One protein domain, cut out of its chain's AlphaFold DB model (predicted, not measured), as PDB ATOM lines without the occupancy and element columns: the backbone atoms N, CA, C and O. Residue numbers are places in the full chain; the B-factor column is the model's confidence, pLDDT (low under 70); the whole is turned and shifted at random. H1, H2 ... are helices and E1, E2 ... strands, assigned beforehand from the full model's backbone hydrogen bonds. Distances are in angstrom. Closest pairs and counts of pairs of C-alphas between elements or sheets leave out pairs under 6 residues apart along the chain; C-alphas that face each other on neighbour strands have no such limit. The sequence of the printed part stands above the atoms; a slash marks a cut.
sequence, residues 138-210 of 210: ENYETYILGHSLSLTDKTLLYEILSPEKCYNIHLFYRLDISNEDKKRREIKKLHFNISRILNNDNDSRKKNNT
ATOM      1  N   GLU A 138     154.360 250.890 187.460       89.25
ATOM      2  CA  GLU A 138     154.544 249.436 187.587       89.25
ATOM      3  C   GLU A 138     155.819 249.054 188.344       89.25
ATOM      4  O   GLU A 138     155.829 248.059 189.058       89.25
ATOM      5  N   ASN A 139     156.896 249.835 188.208       91.25
ATOM      6  CA  ASN A 139     158.185 249.542 188.833       91.25
ATOM      7  C   ASN A 139     158.911 250.827 189.221       91.25
ATOM      8  O   ASN A 139     159.207 251.665 188.367       91.25
ATOM      9  N   TYR A 140     159.243 250.958 190.502       93.94
ATOM     10  CA  TYR A 140     160.043 252.066 191.013       93.94
ATOM     11  C   TYR A 140     160.811 251.670 192.276       93.94
ATOM     12  O   TYR A 140     160.581 250.624 192.883       93.94
ATOM     13  N   GLU A 141     161.734 252.530 192.681       93.88
ATOM     14  CA  GLU A 141     162.421 252.448 193.965       93.88
ATOM     15  C   GLU A 141     162.160 253.717 194.771       93.88
ATOM     16  O   GLU A 141     162.001 254.805 194.213       93.88
ATOM     17  N   THR A 142     162.144 253.576 196.090       93.81
ATOM     18  CA  THR A 142     161.827 254.672 197.001       93.81
ATOM     19  C   THR A 142     163.048 255.055 197.818       93.81
ATOM     20  O   THR A 142     163.733 254.208 198.385       93.81
ATOM     21  N   TYR A 143     163.296 256.359 197.910       93.38
ATOM     22  CA  TYR A 143     164.353 256.948 198.723       93.38
ATOM     23  C   TYR A 143     163.706 257.670 199.899       93.38
ATOM     24  O   TYR A 143     163.003 258.661 199.707       93.38
ATOM     25  N   ILE A 144     163.944 257.194 201.121       90.75
ATOM     26  CA  ILE A 144     163.342 257.784 202.314       90.75
ATOM     27  C   ILE A 144     164.341 258.688 203.025       90.75
ATOM     28  O   ILE A 144     165.380 258.244 203.522       90.75
ATOM     29  N   LEU A 145     163.973 259.965 203.110       88.06
ATOM     30  CA  LEU A 145     164.684 260.998 203.849       88.06
ATOM     31  C   LEU A 145     163.853 261.422 205.064       88.06
ATOM     32  O   LEU A 145     162.827 262.084 204.920       88.06
ATOM     33  N   GLY A 146     164.318 261.103 206.272       80.75
ATOM     34  CA  GLY A 146     163.720 261.609 207.511       80.75
ATOM     35  C   GLY A 146     163.306 260.527 208.504       80.75
ATOM     36  O   GLY A 146     163.163 259.357 208.174       80.75
ATOM     37  N   HIS A 147     163.135 260.944 209.762       71.12
ATOM     38  CA  HIS A 147     162.923 260.042 210.907       71.12
ATOM     39  C   HIS A 147     161.460 259.917 211.339       71.12
ATOM     40  O   HIS A 147     161.107 259.005 212.081       71.12
ATOM     41  N   SER A 148     160.599 260.808 210.849       71.94
ATOM     42  CA  SER A 148     159.203 260.939 211.283       71.94
ATOM     43  C   SER A 148     158.217 260.051 210.514       71.94
ATOM     44  O   SER A 148     157.021 260.335 210.514       71.94
ATOM     45  N   LEU A 149     158.686 258.964 209.886       75.75
ATOM     46  CA  LEU A 149     157.832 258.000 209.171       75.75
ATOM     47  C   LEU A 149     156.652 257.513 210.025       75.75
ATOM     48  O   LEU A 149     155.550 257.364 209.518       75.75
ATOM     49  N   SER A 150     156.857 257.307 211.330       68.69
ATOM     50  CA  SER A 150     155.806 256.824 212.239       68.69
ATOM     51  C   SER A 150     154.664 257.813 212.480       68.69
ATOM     52  O   SER A 150     153.650 257.419 213.042       68.69
ATOM     53  N   LEU A 151     154.857 259.091 212.145       73.25
ATOM     54  CA  LEU A 151     153.872 260.166 212.325       73.25
ATOM     55  C   LEU A 151     153.191 260.559 211.008       73.25
ATOM     56  O   LEU A 151     152.371 261.474 210.984       73.25
ATOM     57  N   THR A 152     153.598 259.926 209.912       76.62
ATOM     58  CA  THR A 152     153.049 260.169 208.582       76.62
ATOM     59  C   THR A 152     151.841 259.262 208.363       76.62
ATOM     60  O   THR A 152     151.749 258.199 208.979       76.62
ATOM     61  N   ASP A 153     150.926 259.688 207.494       78.94
ATOM     62  CA  ASP A 153     149.773 258.894 207.069       78.94
ATOM     63  C   ASP A 153     150.228 257.509 206.575       78.94
ATOM     64  O   ASP A 153     151.012 257.392 205.626       78.94
ATOM     65  N   LYS A 154     149.780 256.458 207.272       80.44
ATOM     66  CA  LYS A 154     150.211 255.080 207.006       80.44
ATOM     67  C   LYS A 154     149.637 254.553 205.700       80.44
ATOM     68  O   LYS A 154     150.323 253.785 205.035       80.44
ATOM     69  N   THR A 155     148.428 254.972 205.341       81.00
ATOM     70  CA  THR A 155     147.757 254.583 204.100       81.00
ATOM     71  C   THR A 155     148.542 255.114 202.912       81.00
ATOM     72  O   THR A 155     148.958 254.343 202.053       81.00
ATOM     73  N   LEU A 156     148.884 256.406 202.915       86.31
ATOM     74  CA  LEU A 156     149.714 256.991 201.861       86.31
ATOM     75  C   LEU A 156     151.108 256.350 201.798       86.31
ATOM     76  O   LEU A 156     151.622 256.081 200.713       86.31
ATOM     77  N   LEU A 157     151.739 256.092 202.946       88.75
ATOM     78  CA  LEU A 157     153.034 255.411 202.962       88.75
ATOM     79  C   LEU A 157     152.949 253.971 202.453       88.75
ATOM     80  O   LEU A 157     153.903 253.508 201.833       88.75
ATOM     81  N   TYR A 158     151.845 253.267 202.692       87.75
ATOM     82  CA  TYR A 158     151.624 251.935 202.144       87.75
ATOM     83  C   TYR A 158     151.540 251.974 200.615       87.75
ATOM     84  O   TYR A 158     152.230 251.195 199.961       87.75
ATOM     85  N   GLU A 159     150.806 252.937 200.048       89.62
ATOM     86  CA  GLU A 159     150.732 253.134 198.593       89.62
ATOM     87  C   GLU A 159     152.111 253.443 197.977       89.62
ATOM     88  O   GLU A 159     152.505 252.838 196.977       89.62
ATOM     89  N   ILE A 160     152.900 254.317 198.617       92.69
ATOM     90  CA  ILE A 160     154.270 254.668 198.185       92.69
ATOM     91  C   ILE A 160     155.252 253.495 198.335       92.69
ATOM     92  O   ILE A 160     156.253 253.423 197.627       92.69
ATOM     93  N   LEU A 161     155.039 252.597 199.294       92.06
ATOM     94  CA  LEU A 161     155.944 251.473 199.565       92.06
ATOM     95  C   LEU A 161     155.392 250.141 199.048       92.06
ATOM     96  O   LEU A 161     155.915 249.081 199.410       92.06
ATOM     97  N   SER A 162     154.372 250.198 198.187       89.88
ATOM     98  CA  SER A 162     153.569 249.052 197.771       89.88
ATOM     99  C   SER A 162     154.435 247.824 197.441       89.88
ATOM    100  O   SER A 162     155.333 247.907 196.586       89.88
ATOM    101  N   PRO A 163     154.211 246.673 198.121       84.31
ATOM    102  CA  PRO A 163     154.885 245.393 197.893       84.31
ATOM    103  C   PRO A 163     155.046 245.017 196.416       84.31
ATOM    104  O   PRO A 163     156.108 244.536 196.023       84.31
ATOM    105  N   GLU A 164     154.055 245.337 195.596       88.12
ATOM    106  CA  GLU A 164     153.980 244.899 194.204       88.12
ATOM    107  C   GLU A 164     154.763 245.795 193.232       88.12
ATOM    108  O   GLU A 164     155.266 245.295 192.233       88.12
ATOM    109  N   LYS A 165     154.919 247.090 193.545       91.50
ATOM    110  CA  LYS A 165     155.469 248.102 192.615       91.50
ATOM    111  C   LYS A 165     156.832 248.667 193.032       91.50
ATOM    112  O   LYS A 165     157.681 248.973 192.194       91.50
ATOM    113  N   CYS A 166     157.061 248.811 194.341       93.31
ATOM    114  CA  CYS A 166     158.281 249.404 194.899       93.31
ATOM    115  C   CYS A 166     159.376 248.342 195.098       93.31
ATOM    116  O   CYS A 166     159.482 247.769 196.181       93.31
ATOM    117  N   TYR A 167     160.218 248.036 194.117       90.75
ATOM    118  CA  TYR A 167     161.141 246.893 194.234       90.75
ATOM    119  C   TYR A 167     162.307 247.111 195.218       90.75
ATOM    120  O   TYR A 167     162.908 246.137 195.666       90.75
ATOM    121  N   ASN A 168     162.624 248.358 195.586       91.62
ATOM    122  CA  ASN A 168     163.698 248.665 196.536       91.62
ATOM    123  C   ASN A 168     163.377 249.904 197.386       91.62
ATOM    124  O   ASN A 168     162.809 250.875 196.887       91.62
ATOM    125  N   ILE A 169     163.763 249.874 198.661       91.44
ATOM    126  CA  ILE A 169     163.605 250.964 199.628       91.44
ATOM    127  C   ILE A 169     164.989 251.318 200.173       91.44
ATOM    128  O   ILE A 169     165.616 250.534 200.886       91.44
ATOM    129  N   HIS A 170     165.440 252.530 199.863       90.88
ATOM    130  CA  HIS A 170     166.700 253.092 200.336       90.88
ATOM    131  C   HIS A 170     166.446 253.994 201.543       90.88
ATOM    132  O   HIS A 170     165.696 254.971 201.460       90.88
ATOM    133  N   LEU A 171     167.081 253.684 202.671       88.12
ATOM    134  CA  LEU A 171     166.918 254.420 203.924       88.12
ATOM    135  C   LEU A 171     168.104 255.342 204.194       88.12
ATOM    136  O   LEU A 171     169.211 254.875 204.462       88.12
ATOM    137  N   PHE A 172     167.860 256.650 204.244       85.56
ATOM    138  CA  PHE A 172     168.893 257.625 204.588       85.56
ATOM    139  C   PHE A 172     168.659 258.203 205.980       85.56
ATOM    140  O   PHE A 172     167.608 258.759 206.302       85.56
ATOM    141  N   TYR A 173     169.684 258.093 206.818       78.12
ATOM    142  CA  TYR A 173     169.700 258.651 208.164       78.12
ATOM    143  C   TYR A 173     170.419 260.004 208.186       78.12
ATOM    144  O   TYR A 173     171.084 260.420 207.237       78.12
ATOM    145  N   ARG A 174     170.278 260.720 209.303       75.19
ATOM    146  CA  ARG A 174     170.873 262.046 209.454       75.19
ATOM    147  C   ARG A 174     172.393 261.962 209.625       75.19
ATOM    148  O   ARG A 174     172.882 261.213 210.468       75.19
ATOM    149  N   LEU A 175     173.113 262.807 208.889       72.06
ATOM    150  CA  LEU A 175     174.580 262.869 208.901       72.06
ATOM    151  C   LEU A 175     175.171 263.538 210.154       72.06
ATOM    152  O   LEU A 175     176.355 263.375 210.423       72.06
ATOM    153  N   ASP A 176     174.379 264.281 210.929       76.00
ATOM    154  CA  ASP A 176     174.846 264.949 212.154       76.00
ATOM    155  C   ASP A 176     174.907 264.012 213.373       76.00
ATOM    156  O   ASP A 176     175.373 264.399 214.445       76.00
ATOM    157  N   ILE A 177     174.459 262.761 213.225       78.75
ATOM    158  CA  ILE A 177     174.601 261.733 214.253       78.75
ATOM    159  C   ILE A 177     176.014 261.147 214.156       78.75
ATOM    160  O   ILE A 177     176.254 260.187 213.429       78.75
ATOM    161  N   SER A 178     176.947 261.710 214.924       77.00
ATOM    162  CA  SER A 178     178.336 261.231 214.992       77.00
ATOM    163  C   SER A 178     178.512 259.949 215.816       77.00
ATOM    164  O   SER A 178     179.495 259.233 215.653       77.00
ATOM    165  N   ASN A 179     177.572 259.646 216.717       88.56
ATOM    166  CA  ASN A 179     177.627 258.455 217.559       88.56
ATOM    167  C   ASN A 179     177.062 257.229 216.817       88.56
ATOM    168  O   ASN A 179     175.867 257.177 216.515       88.56
ATOM    169  N   GLU A 180     177.908 256.227 216.579       85.88
ATOM    170  CA  GLU A 180     177.558 255.012 215.828       85.88
ATOM    171  C   GLU A 180     176.441 254.178 216.481       85.88
ATOM    172  O   GLU A 180     175.563 253.668 215.784       85.88
ATOM    173  N   ASP A 181     176.376 254.092 217.813       88.19
ATOM    174  CA  ASP A 181     175.283 253.376 218.485       88.19
ATOM    175  C   ASP A 181     173.947 254.097 218.321       88.19
ATOM    176  O   ASP A 181     172.909 253.466 218.101       88.19
ATOM    177  N   LYS A 182     173.954 255.430 218.406       85.75
ATOM    178  CA  LYS A 182     172.763 256.247 218.158       85.75
ATOM    179  C   LYS A 182     172.310 256.092 216.709       85.75
ATOM    180  O   LYS A 182     171.128 255.870 216.466       85.75
ATOM    181  N   LYS A 183     173.245 256.119 215.765       84.19
ATOM    182  CA  LYS A 183     172.986 255.905 214.338       84.19
ATOM    183  C   LYS A 183     172.363 254.534 214.071       84.19
ATOM    184  O   LYS A 183     171.312 254.466 213.439       84.19
ATOM    185  N   ARG A 184     172.918 253.458 214.641       85.19
ATOM    186  CA  ARG A 184     172.333 252.105 214.567       85.19
ATOM    187  C   ARG A 184     170.908 252.052 215.115       85.19
ATOM    188  O   ARG A 184     170.050 251.413 214.513       85.19
ATOM    189  N   ARG A 185     170.634 252.725 216.238       86.94
ATOM    190  CA  ARG A 185     169.279 252.783 216.816       86.94
ATOM    191  C   ARG A 185     168.295 253.510 215.906       86.94
ATOM    192  O   ARG A 185     167.184 253.018 215.744       86.94
ATOM    193  N   GLU A 186     168.680 254.637 215.316       84.88
ATOM    194  CA  GLU A 186     167.804 255.375 214.396       84.88
ATOM    195  C   GLU A 186     167.520 254.573 213.123       84.88
ATOM    196  O   GLU A 186     166.360 254.432 212.746       84.88
ATOM    197  N   ILE A 187     168.535 253.934 212.534       84.25
ATOM    198  CA  ILE A 187     168.341 253.017 211.396       84.25
ATOM    199  C   ILE A 187     167.355 251.905 211.774       84.25
ATOM    200  O   ILE A 187     166.385 251.651 211.063       84.25
ATOM    201  N   LYS A 188     167.535 251.286 212.947       87.38
ATOM    202  CA  LYS A 188     166.630 250.236 213.430       87.38
ATOM    203  C   LYS A 188     165.189 250.734 213.595       87.38
ATOM    204  O   LYS A 188     164.258 250.009 213.256       87.38
ATOM    205  N   LYS A 189     164.990 251.967 214.075       86.94
ATOM    206  CA  LYS A 189     163.657 252.585 214.172       86.94
ATOM    207  C   LYS A 189     163.013 252.783 212.801       86.94
ATOM    208  O   LYS A 189     161.824 252.509 212.673       86.94
ATOM    209  N   LEU A 190     163.773 253.207 211.789       85.75
ATOM    210  CA  LEU A 190     163.265 253.333 210.418       85.75
ATOM    211  C   LEU A 190     162.778 251.979 209.888       85.75
ATOM    212  O   LEU A 190     161.652 251.888 209.402       85.75
ATOM    213  N   HIS A 191     163.560 250.912 210.082       86.00
ATOM    214  CA  HIS A 191     163.136 249.559 209.708       86.00
ATOM    215  C   HIS A 191     161.873 249.109 210.450       86.00
ATOM    216  O   HIS A 191     160.975 248.540 209.835       86.00
ATOM    217  N   PHE A 192     161.771 249.383 211.755       86.62
ATOM    218  CA  PHE A 192     160.558 249.075 212.517       86.62
ATOM    219  C   PHE A 192     159.333 249.819 211.982       86.62
ATOM    220  O   PHE A 192     158.247 249.253 211.943       86.62
ATOM    221  N   ASN A 193     159.495 251.074 211.566       85.75
ATOM    222  CA  ASN A 193     158.400 251.844 210.988       85.75
ATOM    223  C   ASN A 193     157.970 251.274 209.633       85.75
ATOM    224  O   ASN A 193     156.776 251.102 209.423       85.75
ATOM    225  N   ILE A 194     158.914 250.899 208.764       86.50
ATOM    226  CA  ILE A 194     158.595 250.250 207.482       86.50
ATOM    227  C   ILE A 194     157.873 248.917 207.691       86.50
ATOM    228  O   ILE A 194     156.859 248.679 207.046       86.50
ATOM    229  N   SER A 195     158.357 248.062 208.599       84.69
ATOM    230  CA  SER A 195     157.707 246.773 208.899       84.69
ATOM    231  C   SER A 195     156.250 246.968 209.340       84.69
ATOM    232  O   SER A 195     155.363 246.279 208.841       84.69
ATOM    233  N   ARG A 196     155.973 247.980 210.177       83.12
ATOM    234  CA  ARG A 196     154.602 248.330 210.590       83.12
ATOM    235  C   ARG A 196     153.723 248.840 209.450       83.12
ATOM    236  O   ARG A 196     152.518 248.662 209.527       83.12
ATOM    237  N   ILE A 197     154.297 249.506 208.449       83.94
ATOM    238  CA  ILE A 197     153.546 250.000 207.286       83.94
ATOM    239  C   ILE A 197     153.217 248.837 206.350       83.94
ATOM    240  O   ILE A 197     152.081 248.694 205.921       83.94
ATOM    241  N   LEU A 198     154.196 247.977 206.055       82.38
ATOM    242  CA  LEU A 198     154.046 246.906 205.067       82.38
ATOM    243  C   LEU A 198     153.231 245.705 205.563       82.38
ATOM    244  O   LEU A 198     152.933 244.825 204.762       82.38
ATOM    245  N   ASN A 199     152.886 245.641 206.855       69.12
ATOM    246  CA  ASN A 199     152.092 244.582 207.498       69.12
ATOM    247  C   ASN A 199     152.627 243.136 207.328       69.12
ATOM    248  O   ASN A 199     152.048 242.197 207.871       69.12
ATOM    249  N   ASN A 200     153.747 242.943 206.622       64.12
ATOM    250  CA  ASN A 200     154.383 241.662 206.343       64.12
ATOM    251  C   ASN A 200     155.913 241.798 206.380       64.12
ATOM    252  O   ASN A 200     156.542 242.438 205.531       64.12
ATOM    253  N   ASP A 201     156.540 241.133 207.350       61.16
ATOM    254  CA  ASP A 201     157.990 241.184 207.540       61.16
ATOM    255  C   ASP A 201     158.769 240.620 206.341       61.16
ATOM    256  O   ASP A 201     159.899 241.050 206.095       61.16
ATOM    257  N   ASN A 202     158.183 239.707 205.559       60.34
ATOM    258  CA  ASN A 202     158.837 239.162 204.367       60.34
ATOM    259  C   ASN A 202     159.020 240.213 203.267       60.34
ATOM    260  O   ASN A 202     160.053 240.207 202.595       60.34
ATOM    261  N   ASP A 203     158.074 241.137 203.118       59.72
ATOM    262  CA  ASP A 203     158.143 242.187 202.098       59.72
ATOM    263  C   ASP A 203     159.164 243.257 202.492       59.72
ATOM    264  O   ASP A 203     159.951 243.708 201.660       59.72
ATOM    265  N   SER A 204     159.266 243.566 203.790       59.00
ATOM    266  CA  SER A 204     160.313 244.459 204.303       59.00
ATOM    267  C   SER A 204     161.731 243.886 204.139       59.00
ATOM    268  O   SER A 204     162.674 244.631 203.874       59.00
ATOM    269  N   ARG A 205     161.913 242.563 204.267       59.88
ATOM    270  CA  ARG A 205     163.232 241.908 204.146       59.88
ATOM    271  C   ARG A 205     163.727 241.808 202.707       59.88
ATOM    272  O   ARG A 205     164.932 241.852 202.497       59.88
ATOM    273  N   LYS A 206     162.826 241.675 201.729       60.34
ATOM    274  CA  LYS A 206     163.188 241.567 200.303       60.34
ATOM    275  C   LYS A 206     163.596 242.901 199.672       60.34
ATOM    276  O   LYS A 206     164.277 242.889 198.655       60.34
ATOM    277  N   LYS A 207     163.166 244.023 200.259       60.44
ATOM    278  CA  LYS A 207     163.236 245.357 199.641       60.44
ATOM    279  C   LYS A 207     164.213 246.328 200.296       60.44
ATOM    280  O   LYS A 207     164.438 247.395 199.747       60.44
ATOM    281  N   ASN A 208     164.746 246.016 201.474       53.72
ATOM    282  CA  ASN A 208     165.645 246.923 202.185       53.72
ATOM    283  C   ASN A 208     167.100 246.658 201.778       53.72
ATOM    284  O   ASN A 208     167.682 245.670 202.223       53.72
ATOM    285  N   ASN A 209     167.695 247.569 201.006       50.62
ATOM    286  CA  ASN A 209     169.142 247.621 200.798       50.62
ATOM    287  C   ASN A 209     169.707 248.863 201.504       50.62
ATOM    288  O   ASN A 209     169.251 249.982 201.270       50.62
ATOM    289  N   THR A 210     170.660 248.644 202.415       43.09
ATOM    290  CA  THR A 210     171.470 249.692 203.070       43.09
ATOM    291  C   THR A 210     172.665 250.095 202.234       43.09
ATOM    292  O   THR A 210     173.306 249.171 201.685       43.09
TER     293      THR A 210
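What this domain is: This is residues 138 to 210 of the 210 residues of an uncharacterized protein of Rhodobacteraceae bacterium 4F10 (UniProt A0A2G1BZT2). A narrow ribbon of two parallel strands, E1 and E2, is set over part of one long helix, H3, with the short helices H1 and H2 to one side of the later half of H3 and H4 to its other side. After E2 the chain loops out to one end of the long axis and folds back along H3, and residues 208 to 209 pair with residues 169 to 170 of E2, parallel. The printed part has 73 residues, with four named helices and two named strands in the order E1, H1, H2, E2, H3, H4; the class is mixed, helices and strands. The whole is compact, with a radius of gyration of the C-alphas of 12.2 A, yet elongated in outline, spanning 38 by 23 by 19 A.

Where its parts are: Strand E1 is residues 140 to 145, 16.3 A long, beginning at C-alpha 140 at (160.043, 252.066, 191.013). Helix H1 is residues 148 to 151, and helix H2 is residues 154 to 160, 9.7 A long. Strand E2 is residues 166 to 172, 16.6 A long. Helix H3, residues 180 to 198, is 27.1 A long and begins at C-alpha 180 at (177.558, 255.012, 215.828). Helix H4, residues 201 to 207, is 10.4 A long and ends at C-alpha 207 at (163.236, 245.357, 199.641).

How they stand to each other: H3 is the hub, touching three other helices. Its residues 190 to 194 alone touch H1, and the closest C-alphas are those of Ser 150 and Asn 193, 5.8 A apart. Its residues 197 to 198 alone touch H2, closest at the C-alphas of Tyr 158 and Ile 197, 5.8 A, with the lines about perpendicular at 90 degrees. Its residues 191 to 198 alone touch H4, closest at the C-alphas of Ser 195 and Asp 201, 5.8 A; the two run opposite ways at a steep tilt of 69 degrees, only just short of about perpendicular. E1 and E2 are parallel neighbours at 19 degrees, with N 142 and O 168 at 2.9 A and N 170 and O 142 at 2.8 A, within hydrogen-bond range. E1, H1 H2, E2 form a strand-helix-strand unit, two parallel neighbour strands with helices between them along the chain, and its crossover is right-handed. The closest C-alphas of E2 and H4 are those of Asn 168 and Lys 207, 4.6 A apart. H1 and H2 meet only through their link, while E1 and H3 are apart. In H2 and H3 every O i to N i+4 pair is within hydrogen-bond range; in H4 2 of 3 are, and H1 is too short for such a pair.

The domain as a whole: The two C-alphas farthest apart, those of Glu 138 and Asn 179, are 38.9 A apart. The printed part has no cut, and Thr 210 is the chain's last residue. The link from E2 to H3 is short, the others are tight, and no link is long. The mean pLDDT of the printed part is 80.6; residue 150 and residues 199 to 210 are under 70.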